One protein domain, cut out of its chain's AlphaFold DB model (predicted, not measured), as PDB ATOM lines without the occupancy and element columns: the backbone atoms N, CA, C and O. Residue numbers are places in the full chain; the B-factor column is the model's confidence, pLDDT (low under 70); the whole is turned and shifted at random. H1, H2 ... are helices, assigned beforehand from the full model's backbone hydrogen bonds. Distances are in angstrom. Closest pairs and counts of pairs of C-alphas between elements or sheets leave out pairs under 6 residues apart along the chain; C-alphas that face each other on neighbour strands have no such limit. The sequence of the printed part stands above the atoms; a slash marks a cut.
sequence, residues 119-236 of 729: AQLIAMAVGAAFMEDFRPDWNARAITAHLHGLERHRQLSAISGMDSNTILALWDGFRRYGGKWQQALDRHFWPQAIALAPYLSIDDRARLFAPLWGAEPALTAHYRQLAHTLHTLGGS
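This is residues 119 to 236 of the 729 residues of the protein "Virulence factor" of Serratia symbiotica (UniProt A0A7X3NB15). H4, the longest helix, lies between H2 and H3. H1 and H5 pack over them, H6 over those: an up-and-down bundle. The 118 printed residues, with six named helices, class all helix, are compact, radius of gyration of the C-alphas 13.4 A, spanning 38 by 28 by 24 A.

H4, residues 180 to 199, touches H2, residues 140 to 151, closest at C-alphas 143 and 189, 6.2 A, and, as a hairpin, H3, residues 164 to 177, at C-alphas 164 and 194, 4.8 A. H5, residues 202 to 213, forms another with H6, residues 217 to 232, closest at C-alphas 210 and 220, 6.2 A. Every O i to N i+4 pair is within hydrogen-bond range in H1, residues 119 to 130, H2 and H6; 8 of 10 in H3, 8 of 16 in H4, 5 of 8 in H5.

H4 is 29.1 A long; C-alpha 119 is at (-36.898, -0.782, 51.017), C-alpha 232 at (-39.855, 7.915, 64.992).

The H2 to H3 link is long; residue 178 has pLDDT under 70.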
ATOM      1  N   ALA A 119     -37.037   0.112  52.163       94.06
ATOM      2  CA  ALA A 119     -36.898  -0.782  51.017       94.06
ATOM      3  C   ALA A 119     -36.295  -2.128  51.419       94.06
ATOM      4  O   ALA A 119     -36.750  -3.169  50.950       94.06
ATOM      5  N   GLN A 120     -35.329  -2.133  52.332       94.88
ATOM      6  CA  GLN A 120     -34.766  -3.349  52.908       94.88
ATOM      7  C   GLN A 120     -35.787  -4.091  53.776       94.88
ATOM      8  O   GLN A 120     -35.805  -5.319  53.770       94.88
ATOM      9  N   LEU A 121     -36.696  -3.383  54.454       95.88
ATOM     10  CA  LEU A 121     -37.827  -4.020  55.140       95.88
ATOM     11  C   LEU A 121     -38.800  -4.687  54.156       95.88
ATOM     12  O   LEU A 121     -39.283  -5.788  54.427       95.88
ATOM     13  N   ILE A 122     -39.059  -4.062  53.003       96.38
ATOM     14  CA  ILE A 122     -39.856  -4.671  51.927       96.38
ATOM     15  C   ILE A 122     -39.144  -5.898  51.352       96.38
ATOM     16  O   ILE A 122     -39.775  -6.941  51.198       96.38
ATOM     17  N   ALA A 123     -37.843  -5.804  51.062       95.00
ATOM     18  CA  ALA A 123     -37.046  -6.929  50.577       95.00
ATOM     19  C   ALA A 123     -37.083  -8.108  51.561       95.00
ATOM     20  O   ALA A 123     -37.376  -9.232  51.151       95.00
ATOM     21  N   MET A 124     -36.949  -7.830  52.861       95.00
ATOM     22  CA  MET A 124     -37.067  -8.824  53.925       95.00
ATOM     23  C   MET A 124     -38.457  -9.484  53.952       95.00
ATOM     24  O   MET A 124     -38.547 -10.708  54.045       95.00
ATOM     25  N   ALA A 125     -39.544  -8.712  53.837       95.81
ATOM     26  CA  ALA A 125     -40.908  -9.252  53.821       95.81
ATOM     27  C   ALA A 125     -41.182 -10.121  52.580       95.81
ATOM     28  O   ALA A 125     -41.718 -11.224  52.693       95.81
ATOM     29  N   VAL A 126     -40.758  -9.665  51.397       94.38
ATOM     30  CA  VAL A 126     -40.863 -10.438  50.148       94.38
ATOM     31  C   VAL A 126     -40.013 -11.705  50.222       94.38
ATOM     32  O   VAL A 126     -40.486 -12.787  49.877       94.38
ATOM     33  N   GLY A 127     -38.784 -11.602  50.728       92.12
ATOM     34  CA  GLY A 127     -37.893 -12.735  50.944       92.12
ATOM     35  C   GLY A 127     -38.511 -13.783  51.869       92.12
ATOM     36  O   GLY A 127     -38.456 -14.971  51.555       92.12
ATOM     37  N   ALA A 128     -39.160 -13.358  52.956       92.94
ATOM     38  CA  ALA A 128     -39.853 -14.246  53.890       92.94
ATOM     39  C   ALA A 128     -41.064 -14.956  53.259       92.94
ATOM     40  O   ALA A 128     -41.295 -16.133  53.541       92.94
ATOM     41  N   ALA A 129     -41.815 -14.284  52.378       92.44
ATOM     42  CA  ALA A 129     -42.885 -14.921  51.609       92.44
ATOM     43  C   ALA A 129     -42.328 -15.918  50.580       92.44
ATOM     44  O   ALA A 129     -42.854 -17.018  50.415       92.44
ATOM     45  N   PHE A 130     -41.211 -15.589  49.926       88.56
ATOM     46  CA  PHE A 130     -40.595 -16.465  48.926       88.56
ATOM     47  C   PHE A 130     -40.077 -17.779  49.506       88.56
ATOM     48  O   PHE A 130     -39.927 -18.739  48.746       88.56
ATOM     49  N   MET A 131     -39.804 -17.821  50.813       86.44
ATOM     50  CA  MET A 131     -39.422 -19.033  51.539       86.44
ATOM     51  C   MET A 131     -40.570 -20.030  51.707       86.44
ATOM     52  O   MET A 131     -40.290 -21.211  51.879       86.44
ATOM     53  N   GLU A 132     -41.826 -19.588  51.598       85.00
ATOM     54  CA  GLU A 132     -43.009 -20.459  51.499       85.00
ATOM     55  C   GLU A 132     -43.422 -20.706  50.039       85.00
ATOM     56  O   GLU A 132     -44.581 -20.982  49.743       85.00
ATOM     57  N   ASP A 133     -42.484 -20.551  49.099       84.81
ATOM     58  CA  ASP A 133     -42.704 -20.708  47.658       84.81
ATOM     59  C   ASP A 133     -43.765 -19.764  47.054       84.81
ATOM     60  O   ASP A 133     -44.128 -19.898  45.883       84.81
ATOM     61  N   PHE A 134     -44.199 -18.733  47.791       89.50
ATOM     62  CA  PHE A 134     -45.095 -17.708  47.261       89.50
ATOM     63  C   PHE A 134     -44.420 -16.933  46.125       89.50
ATOM     64  O   PHE A 134     -43.271 -16.499  46.246       89.50
ATOM     65  N   ARG A 135     -45.141 -16.710  45.023       88.69
ATOM     66  CA  ARG A 135     -44.746 -15.796  43.944       88.69
ATOM     67  C   ARG A 135     -45.953 -14.941  43.544       88.69
ATOM     68  O   ARG A 135     -47.046 -15.496  43.430       88.69
ATOM     69  N   PRO A 136     -45.786 -13.625  43.309       87.44
ATOM     70  CA  PRO A 136     -46.891 -12.774  42.876       87.44
ATOM     71  C   PRO A 136     -47.470 -13.251  41.537       87.44
ATOM     72  O   PRO A 136     -46.719 -13.441  40.586       87.44
ATOM     73  N   ASP A 137     -48.791 -13.392  41.434       83.94
ATOM     74  CA  ASP A 137     -49.478 -13.780  40.185       83.94
ATOM     75  C   ASP A 137     -50.367 -12.644  39.656       83.94
ATOM     76  O   ASP A 137     -51.573 -12.755  39.438       83.94
ATOM     77  N   TRP A 138     -49.766 -11.463  39.559       80.38
ATOM     78  CA  TRP A 138     -50.457 -10.240  39.190       80.38
ATOM     79  C   TRP A 138     -50.539 -10.057  37.679       80.38
ATOM     80  O   TRP A 138     -49.525  -9.907  36.999       80.38
ATOM     81  N   ASN A 139     -51.764  -9.972  37.154       79.56
ATOM     82  CA  ASN A 139     -51.986  -9.514  35.787       79.56
ATOM     83  C   ASN A 139     -51.991  -7.973  35.705       79.56
ATOM     84  O   ASN A 139     -52.187  -7.269  36.698       79.56
ATOM     85  N   ALA A 140     -51.811  -7.434  34.497       75.19
ATOM     86  CA  ALA A 140     -51.751  -5.988  34.268       75.19
ATOM     87  C   ALA A 140     -52.987  -5.231  34.789       75.19
ATOM     88  O   ALA A 140     -52.866  -4.102  35.267       75.19
ATOM     89  N   ARG A 141     -54.176  -5.846  34.725       79.94
ATOM     90  CA  ARG A 141     -55.431  -5.235  35.182       79.94
ATOM     91  C   ARG A 141     -55.474  -5.103  36.703       79.94
ATOM     92  O   ARG A 141     -55.843  -4.042  37.196       79.94
ATOM     93  N   ALA A 142     -55.075  -6.148  37.428       86.50
ATOM     94  CA  ALA A 142     -54.982  -6.135  38.884       86.50
ATOM     95  C   ALA A 142     -53.970  -5.083  39.357       86.50
ATOM     96  O   ALA A 142     -54.296  -4.279  40.227       86.50
ATOM     97  N   ILE A 143     -52.801  -5.016  38.706       87.62
ATOM     98  CA  ILE A 143     -51.779  -3.990  38.966       87.62
ATOM     99  C   ILE A 143     -52.363  -2.586  38.772       87.62
ATOM    100  O   ILE A 143     -52.256  -1.738  39.653       87.62
ATOM    101  N   THR A 144     -53.025  -2.351  37.638       87.19
ATOM    102  CA  THR A 144     -53.583  -1.034  37.298       87.19
ATOM    103  C   THR A 144     -54.684  -0.617  38.274       87.19
ATOM    104  O   THR A 144     -54.696   0.522  38.733       87.19
ATOM    105  N   ALA A 145     -55.592  -1.529  38.636       89.69
ATOM    106  CA  ALA A 145     -56.655  -1.250  39.600       89.69
ATOM    107  C   ALA A 145     -56.094  -0.923  40.992       89.69
ATOM    108  O   ALA A 145     -56.559   0.019  41.635       89.69
ATOM    109  N   HIS A 146     -55.074  -1.667  41.432       93.25
ATOM    110  CA  HIS A 146     -54.389  -1.434  42.704       93.25
ATOM    111  C   HIS A 146     -53.723  -0.057  42.753       93.25
ATOM    112  O   HIS A 146     -53.968   0.722  43.674       93.25
ATOM    113  N   LEU A 147     -52.940   0.277  41.724       93.88
ATOM    114  CA  LEU A 147     -52.243   1.561  41.622       93.88
ATOM    115  C   LEU A 147     -53.226   2.732  41.535       93.88
ATOM    116  O   LEU A 147     -53.068   3.715  42.249       93.88
ATOM    117  N   HIS A 148     -54.298   2.604  40.747       92.00
ATOM    118  CA  HIS A 148     -55.325   3.642  40.644       92.00
ATOM    119  C   HIS A 148     -56.078   3.872  41.965       92.00
ATOM    120  O   HIS A 148     -56.481   4.997  42.262       92.00
ATOM    121  N   GLY A 149     -56.269   2.824  42.773       93.56
ATOM    122  CA  GLY A 149     -56.818   2.959  44.121       93.56
ATOM    123  C   GLY A 149     -55.922   3.807  45.027       93.56
ATOM    124  O   GLY A 149     -56.420   4.690  45.722       93.56
ATOM    125  N   LEU A 150     -54.608   3.580  44.969       95.56
ATOM    126  CA  LEU A 150     -53.617   4.281  45.792       95.56
ATOM    127  C   LEU A 150     -53.280   5.686  45.290       95.56
ATOM    128  O   LEU A 150     -52.956   6.546  46.103       95.56
ATOM    129  N   GLU A 151     -53.427   5.960  43.994       94.38
ATOM    130  CA  GLU A 151     -53.254   7.313  43.444       94.38
ATOM    131  C   GLU A 151     -54.194   8.320  44.131       94.38
ATOM    132  O   GLU A 151     -53.844   9.479  44.328       94.38
ATOM    133  N   ARG A 152     -55.368   7.869  44.594       93.88
ATOM    134  CA  ARG A 152     -56.323   8.702  45.350       93.88
ATOM    135  C   ARG A 152     -55.831   9.085  46.746       93.88
ATOM    136  O   ARG A 152     -56.381  10.003  47.341       93.88
ATOM    137  N   HIS A 153     -54.843   8.370  47.281       95.00
ATOM    138  CA  HIS A 153     -54.228   8.635  48.587       95.00
ATOM    139  C   HIS A 153     -52.902   9.397  48.462       95.00
ATOM    140  O   HIS A 153     -52.212   9.622  49.462       95.00
ATOM    141  N   ARG A 154     -52.535   9.795  47.239       96.06
ATOM    142  CA  ARG A 154     -51.329  10.566  46.967       96.06
ATOM    143  C   ARG A 154     -51.355  11.899  47.712       96.06
ATOM    144  O   ARG A 154     -52.301  12.675  47.605       96.06
ATOM    145  N   GLN A 155     -50.285  12.167  48.447       94.69
ATOM    146  CA  GLN A 155     -50.078  13.418  49.163       94.69
ATOM    147  C   GLN A 155     -49.522  14.507  48.236       94.69
ATOM    148  O   GLN A 155     -48.876  14.222  47.227       94.69
ATOM    149  N   LEU A 156     -49.746  15.771  48.609       91.69
ATOM    150  CA  LEU A 156     -49.270  16.938  47.852       91.69
ATOM    151  C   LEU A 156     -47.743  17.100  47.899       91.69
ATOM    152  O   LEU A 156     -47.152  17.665  46.981       91.69
ATOM    153  N   SER A 157     -47.107  16.608  48.961       92.12
ATOM    154  CA  SER A 157     -45.660  16.647  49.165       92.12
ATOM    155  C   SER A 157     -45.112  15.246  49.397       92.12
ATOM    156  O   SER A 157     -45.801  14.392  49.959       92.12
ATOM    157  N   ALA A 158     -43.857  15.025  49.005       91.62
ATOM    158  CA  ALA A 158     -43.166  13.777  49.293       91.62
ATOM    159  C   ALA A 158     -43.056  13.552  50.812       91.62
ATOM    160  O   ALA A 158     -42.813  14.486  51.580       91.62
ATOM    161  N   ILE A 159     -43.234  12.304  51.235       91.44
ATOM    162  CA  ILE A 159     -43.122  11.862  52.622       91.44
ATOM    163  C   ILE A 159     -41.757  11.203  52.809       91.44
ATOM    164  O   ILE A 159     -41.348  10.361  52.013       91.44
ATOM    165  N   SER A 160     -41.068  11.562  53.894       86.44
ATOM    166  CA  SER A 160     -39.764  10.989  54.236       86.44
ATOM    167  C   SER A 160     -39.812   9.459  54.407       86.44
ATOM    168  O   SER A 160     -40.846   8.883  54.763       86.44
ATOM    169  N   GLY A 161     -38.666   8.819  54.175       83.44
ATOM    170  CA  GLY A 161     -38.442   7.383  54.364       83.44
ATOM    171  C   GLY A 161     -38.301   6.578  53.070       83.44
ATOM    172  O   GLY A 161     -37.632   5.547  53.071       83.44
ATOM    173  N   MET A 162     -38.842   7.063  51.944       89.75
ATOM    174  CA  MET A 162     -38.705   6.386  50.651       89.75
ATOM    175  C   MET A 162     -38.706   7.367  49.478       89.75
ATOM    176  O   MET A 162     -39.688   8.068  49.251       89.75
ATOM    177  N   ASP A 163     -37.625   7.384  48.698       91.31
ATOM    178  CA  ASP A 163     -37.532   8.162  47.461       91.31
ATOM    179  C   ASP A 163     -37.561   7.265  46.207       91.31
ATOM    180  O   ASP A 163     -37.474   6.034  46.270       91.31
ATOM    181  N   SER A 164     -37.682   7.892  45.033       90.94
ATOM    182  CA  SER A 164     -37.704   7.192  43.740       90.94
ATOM    183  C   SER A 164     -36.451   6.343  43.496       90.94
ATOM    184  O   SER A 164     -36.526   5.286  42.868       90.94
ATOM    185  N   ASN A 165     -35.300   6.790  43.998       91.62
ATOM    186  CA  ASN A 165     -34.016   6.121  43.828       91.62
ATOM    187  C   ASN A 165     -33.917   4.843  44.678       91.62
ATOM    188  O   ASN A 165     -33.430   3.819  44.196       91.62
ATOM    189  N   THR A 166     -34.451   4.874  45.897       91.38
ATOM    190  CA  THR A 166     -34.551   3.739  46.819       91.38
ATOM    191  C   THR A 166     -35.484   2.669  46.248       91.38
ATOM    192  O   THR A 166     -35.145   1.487  46.247       91.38
ATOM    193  N   ILE A 167     -36.622   3.064  45.667       94.19
ATOM    194  CA  ILE A 167     -37.559   2.127  45.015       94.19
ATOM    195  C   ILE A 167     -36.925   1.487  43.778       94.19
ATOM    196  O   ILE A 167     -37.129   0.304  43.511       94.19
ATOM    197  N   LEU A 168     -36.129   2.243  43.021       92.94
ATOM    198  CA  LEU A 168     -35.390   1.703  41.885       92.94
ATOM    199  C   LEU A 168     -34.331   0.681  42.330       92.94
ATOM    200  O   LEU A 168     -34.220  -0.381  41.723       92.94
ATOM    201  N   ALA A 169     -33.603   0.957  43.417       91.25
ATOM    202  CA  ALA A 169     -32.664  -0.004  43.996       91.25
ATOM    203  C   ALA A 169     -33.376  -1.278  44.488       91.25
ATOM    204  O   ALA A 169     -32.882  -2.384  44.267       91.25
ATOM    205  N   LEU A 170     -34.563  -1.134  45.086       93.25
ATOM    206  CA  LEU A 170     -35.427  -2.251  45.473       93.25
ATOM    207  C   LEU A 170     -35.853  -3.089  44.258       93.25
ATOM    208  O   LEU A 170     -35.765  -4.318  44.283       93.25
ATOM    209  N   TRP A 171     -36.266  -2.433  43.173       92.06
ATOM    210  CA  TRP A 171     -36.621  -3.100  41.923       92.06
ATOM    211  C   TRP A 171     -35.445  -3.896  41.341       92.06
ATOM    212  O   TRP A 171     -35.591  -5.080  41.025       92.06
ATOM    213  N   ASP A 172     -34.264  -3.285  41.247       87.19
ATOM    214  CA  ASP A 172     -33.051  -3.962  40.776       87.19
ATOM    215  C   ASP A 172     -32.643  -5.112  41.723       87.19
ATOM    216  O   ASP A 172     -32.151  -6.154  41.285       87.19
ATOM    217  N   GLY A 173     -32.941  -4.964  43.020       85.75
ATOM    218  CA  GLY A 173     -33.030  -6.027  44.022       85.75
ATOM    219  C   GLY A 173     -33.791  -7.247  43.536       85.75
ATOM    220  O   GLY A 173     -33.233  -8.341  43.417       85.75
ATOM    221  N   PHE A 174     -35.061  -7.044  43.209       85.94
ATOM    222  CA  PHE A 174     -35.960  -8.135  42.873       85.94
ATOM    223  C   PHE A 174     -35.664  -8.804  41.535       85.94
ATOM    224  O   PHE A 174     -35.844 -10.018  41.429       85.94
ATOM    225  N   ARG A 175     -35.127  -8.084  40.544       80.94
ATOM    226  CA  ARG A 175     -34.731  -8.667  39.243       80.94
ATOM    227  C   ARG A 175     -33.773  -9.862  39.371       80.94
ATOM    228  O   ARG A 175     -33.716 -10.705  38.483       80.94
ATOM    229  N   ARG A 176     -33.060  -9.984  40.498       74.38
ATOM    230  CA  ARG A 176     -32.141 -11.094  40.801       74.38
ATOM    231  C   ARG A 176     -32.848 -12.446  40.963       74.38
ATOM    232  O   ARG A 176     -32.251 -13.471  40.652       74.38
ATOM    233  N   TYR A 177     -34.095 -12.467  41.443       72.44
ATOM    234  CA  TYR A 177     -34.831 -13.721  41.670       72.44
ATOM    235  C   TYR A 177     -35.312 -14.381  40.369       72.44
ATOM    236  O   TYR A 177     -35.547 -15.590  40.353       72.44
ATOM    237  N   GLY A 178     -35.442 -13.609  39.284       67.38
ATOM    238  CA  GLY A 178     -35.961 -14.065  37.999       67.38
ATOM    239  C   GLY A 178     -37.408 -14.580  38.037       67.38
ATOM    240  O   GLY A 178     -38.072 -14.661  39.074       67.38
ATOM    241  N   GLY A 179     -37.907 -14.974  36.865       73.81
ATOM    242  CA  GLY A 179     -39.179 -15.686  36.710       73.81
ATOM    243  C   GLY A 179     -40.270 -14.903  35.979       73.81
ATOM    244  O   GLY A 179     -40.208 -13.688  35.813       73.81
ATOM    245  N   LYS A 180     -41.301 -15.629  35.529       72.62
ATOM    246  CA  LYS A 180     -42.387 -15.085  34.690       72.62
ATOM    247  C   LYS A 180     -43.170 -13.956  35.373       72.62
ATOM    248  O   LYS A 180     -43.538 -12.989  34.717       72.62
ATOM    249  N   TRP A 181     -43.363 -14.052  36.688       77.06
ATOM    250  CA  TRP A 181     -44.071 -13.058  37.503       77.06
ATOM    251  C   TRP A 181     -43.422 -11.664  37.470       77.06
ATOM    252  O   TRP A 181     -44.108 -10.656  37.629       77.06
ATOM    253  N   GLN A 182     -42.112 -11.584  37.211       80.00
ATOM    254  CA  GLN A 182     -41.399 -10.309  37.141       80.00
ATOM    255  C   GLN A 182     -41.777  -9.499  35.908       80.00
ATOM    256  O   GLN A 182     -41.836  -8.282  35.987       80.00
ATOM    257  N   GLN A 183     -42.101 -10.148  34.787       77.69
ATOM    258  CA  GLN A 183     -42.369  -9.452  33.525       77.69
ATOM    259  C   GLN A 183     -43.556  -8.485  33.643       77.69
ATOM    260  O   GLN A 183     -43.494  -7.354  33.159       77.69
ATOM    261  N   ALA A 184     -44.623  -8.902  34.333       78.69
ATOM    262  CA  ALA A 184     -45.780  -8.047  34.582       78.69
ATOM    263  C   ALA A 184     -45.439  -6.888  35.538       78.69
ATOM    264  O   ALA A 184     -45.820  -5.741  35.290       78.69
ATOM    265  N   LEU A 185     -44.682  -7.157  36.606       86.50
ATOM    266  CA  LEU A 185     -44.290  -6.129  37.571       86.50
ATOM    267  C   LEU A 185     -43.322  -5.105  36.963       86.50
ATOM    268  O   LEU A 185     -43.543  -3.904  37.100       86.50
ATOM    269  N   ASP A 186     -42.292  -5.565  36.252       83.31
ATOM    270  CA  ASP A 186     -41.271  -4.748  35.579       83.31
ATOM    271  C   ASP A 186     -41.883  -3.737  34.628       83.31
ATOM    272  O   ASP A 186     -41.395  -2.619  34.471       83.31
ATOM    273  N   ARG A 187     -42.972  -4.147  33.993       77.62
ATOM    274  CA  ARG A 187     -43.623  -3.355  32.978       77.62
ATOM    275  C   ARG A 187     -44.663  -2.392  33.530       77.62
ATOM    276  O   ARG A 187     -44.764  -1.271  33.038       77.62
ATOM    277  N   HIS A 188     -45.483  -2.843  34.474       81.19
ATOM    278  CA  HIS A 188     -46.674  -2.100  34.890       81.19
ATOM    279  C   HIS A 188     -46.562  -1.537  36.301       81.19
ATOM    280  O   HIS A 188     -47.027  -0.429  36.548       81.19
ATOM    281  N   PHE A 189     -45.963  -2.295  37.219       90.69
ATOM    282  CA  PHE A 189     -45.932  -1.941  38.631       90.69
ATOM    283  C   PHE A 189     -44.779  -0.992  38.947       90.69
ATOM    284  O   PHE A 189     -45.014   0.124  39.403       90.69
ATOM    285  N   TRP A 190     -43.540  -1.402  38.668       91.50
ATOM    286  CA  TRP A 190     -42.347  -0.676  39.110       91.50
ATOM    287  C   TRP A 190     -42.241   0.757  38.578       91.50
ATOM    288  O   TRP A 190     -41.998   1.648  39.393       91.50
ATOM    289  N   PRO A 191     -42.487   1.042  37.281       87.12
ATOM    290  CA  PRO A 191     -42.417   2.414  36.775       87.12
ATOM    291  C   PRO A 191     -43.379   3.370  37.494       87.12
ATOM    292  O   PRO A 191     -43.020   4.508  37.785       87.12
ATOM    293  N   GLN A 192     -44.585   2.898  37.827       89.62
ATOM    294  CA  GLN A 192     -45.587   3.692  38.541       89.62
ATOM    295  C   GLN A 192     -45.281   3.770  40.042       89.62
ATOM    296  O   GLN A 192     -45.393   4.839  40.633       89.62
ATOM    297  N   ALA A 193     -44.819   2.676  40.655       94.06
ATOM    298  CA  ALA A 193     -44.421   2.650  42.061       94.06
ATOM    299  C   ALA A 193     -43.284   3.645  42.355       94.06
ATOM    300  O   ALA A 193     -43.344   4.339  43.367       94.06
ATOM    301  N   ILE A 194     -42.302   3.781  41.451       92.81
ATOM    302  CA  ILE A 194     -41.201   4.761  41.553       92.81
ATOM    303  C   ILE A 194     -41.722   6.203  41.651       92.81
ATOM    304  O   ILE A 194     -41.139   7.023  42.367       92.81
ATOM    305  N   ALA A 195     -42.802   6.516  40.929       90.38
ATOM    306  CA  ALA A 195     -43.417   7.839  40.918       90.38
ATOM    307  C   ALA A 195     -44.393   8.054  42.086       90.38
ATOM    308  O   ALA A 195     -44.490   9.170  42.593       90.38
ATOM    309  N   LEU A 196     -45.109   7.007  42.508       94.75
ATOM    310  CA  LEU A 196     -46.193   7.099  43.484       94.75
ATOM    311  C   LEU A 196     -45.724   6.931  44.935       94.75
ATOM    312  O   LEU A 196     -46.105   7.733  45.785       94.75
ATOM    313  N   ALA A 197     -44.899   5.924  45.244       95.94
ATOM    314  CA  ALA A 197     -44.597   5.568  46.636       95.94
ATOM    315  C   ALA A 197     -43.968   6.695  47.486       95.94
ATOM    316  O   ALA A 197     -44.317   6.771  48.668       95.94
ATOM    317  N   PRO A 198     -43.136   7.614  46.940       95.62
ATOM    318  CA  PRO A 198     -42.620   8.751  47.708       95.62
ATOM    319  C   PRO A 198     -43.709   9.706  48.210       95.62
ATOM    320  O   PRO A 198     -43.484  10.466  49.143       95.62
ATOM    321  N   TYR A 199     -44.895   9.678  47.603       96.62
ATOM    322  CA  TYR A 199     -46.034  10.532  47.949       96.62
ATOM    323  C   TYR A 199     -47.117   9.782  48.734       96.62
ATOM    324  O   TYR A 199     -48.221  10.295  48.895       96.62
ATOM    325  N   LEU A 200     -46.840   8.566  49.204       96.94
ATOM    326  CA  LEU A 200     -47.773   7.770  50.000       96.94
ATOM    327  C   LEU A 200     -47.395   7.792  51.481       96.94
ATOM    328  O   LEU A 200     -46.213   7.843  51.824       96.94
ATOM    329  N   SER A 201     -48.401   7.709  52.360       95.62
ATOM    330  CA  SER A 201     -48.206   7.474  53.799       95.62
ATOM    331  C   SER A 201     -47.519   6.127  54.056       95.62
ATOM    332  O   SER A 201     -47.544   5.255  53.192       95.62
ATOM    333  N   ILE A 202     -46.933   5.921  55.242       94.94
ATOM    334  CA  ILE A 202     -46.331   4.623  55.622       94.94
ATOM    335  C   ILE A 202     -47.353   3.483  55.460       94.94
ATOM    336  O   ILE A 202     -47.042   2.414  54.933       94.94
ATOM    337  N   ASP A 203     -48.604   3.740  55.835       96.44
ATOM    338  CA  ASP A 203     -49.692   2.772  55.724       96.44
ATOM    339  C   ASP A 203     -50.103   2.504  54.273       96.44
ATOM    340  O   ASP A 203     -50.392   1.364  53.905       96.44
ATOM    341  N   ASP A 204     -50.105   3.530  53.425       96.81
ATOM    342  CA  ASP A 204     -50.391   3.370  52.001       96.81
ATOM    343  C   ASP A 204     -49.215   2.737  51.246       96.81
ATOM    344  O   ASP A 204     -49.448   1.962  50.321       96.81
ATOM    345  N   ARG A 205     -47.963   2.961  51.672       96.81
ATOM    346  CA  ARG A 205     -46.790   2.210  51.191       96.81
ATOM    347  C   ARG A 205     -46.899   0.734  51.564       96.81
ATOM    348  O   ARG A 205     -46.683  -0.124  50.710       96.81
ATOM    349  N   ALA A 206     -47.333   0.424  52.788       97.00
ATOM    350  CA  ALA A 206     -47.612  -0.955  53.185       97.00
ATOM    351  C   ALA A 206     -48.654  -1.600  52.263       97.00
ATOM    352  O   ALA A 206     -48.465  -2.724  51.813       97.00
ATOM    353  N   ARG A 207     -49.725  -0.873  51.918       96.69
ATOM    354  CA  ARG A 207     -50.744  -1.339  50.961       96.69
ATOM    355  C   ARG A 207     -50.195  -1.473  49.542       96.69
ATOM    356  O   ARG A 207     -50.552  -2.427  48.859       96.69
ATOM    357  N   LEU A 208     -49.331  -0.557  49.103       96.75
ATOM    358  CA  LEU A 208     -48.696  -0.594  47.786       96.75
ATOM    359  C   LEU A 208     -47.925  -1.897  47.583       96.75
ATOM    360  O   LEU A 208     -48.123  -2.553  46.561       96.75
ATOM    361  N   PHE A 209     -47.097  -2.272  48.559       96.69
ATOM    362  CA  PHE A 209     -46.189  -3.414  48.449       96.69
ATOM    363  C   PHE A 209     -46.738  -4.723  49.027       96.69
ATOM    364  O   PHE A 209     -46.228  -5.775  48.649       96.69
ATOM    365  N   ALA A 210     -47.801  -4.694  49.846       96.00
ATOM    366  CA  ALA A 210     -48.444  -5.885  50.420       96.00
ATOM    367  C   ALA A 210     -48.606  -7.068  49.453       96.00
ATOM    368  O   ALA A 210     -48.317  -8.209  49.822       96.00
ATOM    369  N   PRO A 211     -49.007  -6.845  48.196       93.94
ATOM    370  CA  PRO A 211     -49.215  -7.948  47.271       93.94
ATOM    371  C   PRO A 211     -47.932  -8.654  46.812       93.94
ATOM    372  O   PRO A 211     -48.001  -9.800  46.369       93.94
ATOM    373  N   LEU A 212     -46.760  -8.027  46.963       93.19
ATOM    374  CA  LEU A 212     -45.468  -8.661  46.680       93.19
ATOM    375  C   LEU A 212     -45.150  -9.809  47.650       93.19
ATOM    376  O   LEU A 212     -44.365 -10.689  47.307       93.19
ATOM    377  N   TRP A 213     -45.785  -9.829  48.825       93.62
ATOM    378  CA  TRP A 213     -45.697 -10.900  49.823       93.62
ATOM    379  C   TRP A 213     -47.059 -11.563  50.099       93.62
ATOM    380  O   TRP A 213     -47.322 -12.056  51.192       93.62
ATOM    381  N   GLY A 214     -47.963 -11.548  49.113       92.75
ATOM    382  CA  GLY A 214     -49.240 -12.268  49.183       92.75
ATOM    383  C   GLY A 214     -50.300 -11.615  50.061       92.75
ATOM    384  O   GLY A 214     -51.296 -12.254  50.385       92.75
ATOM    385  N   ALA A 215     -50.101 -10.349  50.442       93.50
ATOM    386  CA  ALA A 215     -50.954  -9.622  51.376       93.50
ATOM    387  C   ALA A 215     -51.144 -10.352  52.722       93.50
ATOM    388  O   ALA A 215     -52.172 -10.188  53.380       93.50
ATOM    389  N   GLU A 216     -50.141 -11.133  53.151       95.19
ATOM    390  CA  GLU A 216     -50.130 -11.781  54.463       95.19
ATOM    391  C   GLU A 216     -50.267 -10.703  55.565       95.19
ATOM    392  O   GLU A 216     -49.426  -9.792  55.648       95.19
ATOM    393  N   PRO A 217     -51.314 -10.757  56.417       96.38
ATOM    394  CA  PRO A 217     -51.560  -9.710  57.407       96.38
ATOM    395  C   PRO A 217     -50.415  -9.547  58.407       96.38
ATOM    396  O   PRO A 217     -50.095  -8.423  58.789       96.38
ATOM    397  N   ALA A 218     -49.770 -10.652  58.793       95.69
ATOM    398  CA  ALA A 218     -48.687 -10.649  59.769       95.69
ATOM    399  C   ALA A 218     -47.417  -9.963  59.230       95.69
ATOM    400  O   ALA A 218     -46.882  -9.079  59.896       95.69
ATOM    401  N   LEU A 219     -46.997 -10.273  57.993       96.44
ATOM    402  CA  LEU A 219     -45.891  -9.571  57.321       96.44
ATOM    403  C   LEU A 219     -46.187  -8.079  57.149       96.44
ATOM    404  O   LEU A 219     -45.336  -7.233  57.425       96.44
ATOM    405  N   THR A 220     -47.415  -7.748  56.744       97.50
ATOM    406  CA  THR A 220     -47.837  -6.355  56.542       97.50
ATOM    407  C   THR A 220     -47.823  -5.568  57.856       97.50
ATOM    408  O   THR A 220     -47.369  -4.425  57.884       97.50
ATOM    409  N   ALA A 221     -48.293  -6.170  58.952       96.94
ATOM    410  CA  ALA A 221     -48.257  -5.562  60.279       96.94
ATOM    411  C   ALA A 221     -46.817  -5.347  60.765       96.94
ATOM    412  O   ALA A 221     -46.501  -4.267  61.260       96.94
ATOM    413  N   HIS A 222     -45.938  -6.332  60.558       96.25
ATOM    414  CA  HIS A 222     -44.539  -6.232  60.965       96.25
ATOM    415  C   HIS A 222     -43.780  -5.155  60.176       96.25
ATOM    416  O   HIS A 222     -43.085  -4.335  60.771       96.25
ATOM    417  N   TYR A 223     -43.972  -5.076  58.851       97.25
ATOM    418  CA  TYR A 223     -43.428  -3.977  58.041       97.25
ATOM    419  C   TYR A 223     -43.898  -2.610  58.561       97.25
ATOM    420  O   TYR A 223     -43.071  -1.726  58.775       97.25
ATOM    421  N   ARG A 224     -45.206  -2.442  58.811       97.19
ATOM    422  CA  ARG A 224     -45.766  -1.174  59.313       97.19
ATOM    423  C   ARG A 224     -45.160  -0.777  60.653       97.19
ATOM    424  O   ARG A 224     -44.757   0.371  60.806       97.19
ATOM    425  N   GLN A 225     -45.069  -1.716  61.595       96.12
ATOM    426  CA  GLN A 225     -44.454  -1.487  62.903       96.12
ATOM    427  C   GLN A 225     -43.024  -0.959  62.750       96.12
ATOM    428  O   GLN A 225     -42.716   0.133  63.220       96.12
ATOM    429  N   LEU A 226     -42.177  -1.683  62.014       96.06
ATOM    430  CA  LEU A 226     -40.778  -1.306  61.826       96.06
ATOM    431  C   LEU A 226     -40.617   0.020  61.058       96.06
ATOM    432  O   LEU A 226     -39.765   0.834  61.415       96.06
ATOM    433  N   ALA A 227     -41.453   0.278  60.049       95.38
ATOM    434  CA  ALA A 227     -41.440   1.533  59.299       95.38
ATOM    435  C   ALA A 227     -41.846   2.739  60.169       95.38
ATOM    436  O   ALA A 227     -41.228   3.803  60.080       95.38
ATOM    437  N   HIS A 228     -42.825   2.583  61.066       95.31
ATOM    438  CA  HIS A 228     -43.161   3.619  62.047       95.31
ATOM    439  C   HIS A 228     -42.040   3.844  63.069       95.31
ATOM    440  O   HIS A 228     -41.754   4.995  63.413       95.31
ATOM    441  N   THR A 229     -41.358   2.785  63.511       94.56
ATOM    442  CA  THR A 229     -40.194   2.915  64.398       94.56
ATOM    443  C   THR A 229     -39.052   3.671  63.703       94.56
ATOM    444  O   THR A 229     -38.495   4.600  64.287       94.56
ATOM    445  N   LEU A 230     -38.769   3.399  62.420       93.44
ATOM    446  CA  LEU A 230     -37.811   4.184  61.620       93.44
ATOM    447  C   LEU A 230     -38.211   5.658  61.488       93.44
ATOM    448  O   LEU A 230     -37.365   6.551  61.602       93.44
ATOM    449  N   HIS A 231     -39.496   5.929  61.264       91.38
ATOM    450  CA  HIS A 231     -40.002   7.296  61.182       91.38
ATOM    451  C   HIS A 231     -39.835   8.049  62.510       91.38
ATOM    452  O   HIS A 231     -39.437   9.213  62.514       91.38
ATOM    453  N   THR A 232     -40.056   7.367  63.638       90.81
ATOM    454  CA  THR A 232     -39.855   7.915  64.992       90.81
ATOM    455  C   THR A 232     -38.391   8.291  65.244       90.81
ATOM    456  O   THR A 232     -38.108   9.284  65.909       90.81
ATOM    457  N   LEU A 233     -37.448   7.570  64.630       90.69
ATOM    458  CA  LEU A 233     -36.012   7.883  64.647       90.69
ATOM    459  C   LEU A 233     -35.619   9.026  63.685       90.69
ATOM    460  O   LEU A 233     -34.434   9.259  63.437       90.69
ATOM    461  N   GLY A 234     -36.599   9.737  63.119       83.38
ATOM    462  CA  GLY A 234     -36.387  10.876  62.227       83.38
ATOM    463  C   GLY A 234     -35.833  10.491  60.855       83.38
ATOM    464  O   GLY A 234     -35.194  11.318  60.209       83.38
ATOM    465  N   GLY A 235     -36.022   9.238  60.421       73.06
ATOM    466  CA  GLY A 235     -35.460   8.731  59.164       73.06
ATOM    467  C   GLY A 235     -33.933   8.605  59.183       73.06
ATOM    468  O   GLY A 235     -33.300   8.563  58.129       73.06
ATOM    469  N   SER A 236     -33.321   8.572  60.369       80.06
ATOM    470  CA  SER A 236     -31.877   8.429  60.493       80.06
ATOM    471  C   SER A 236     -31.438   7.004  60.152       80.06
ATOM    472  O   SER A 236     -31.817   6.052  60.828       80.06
TER     473      SER A 236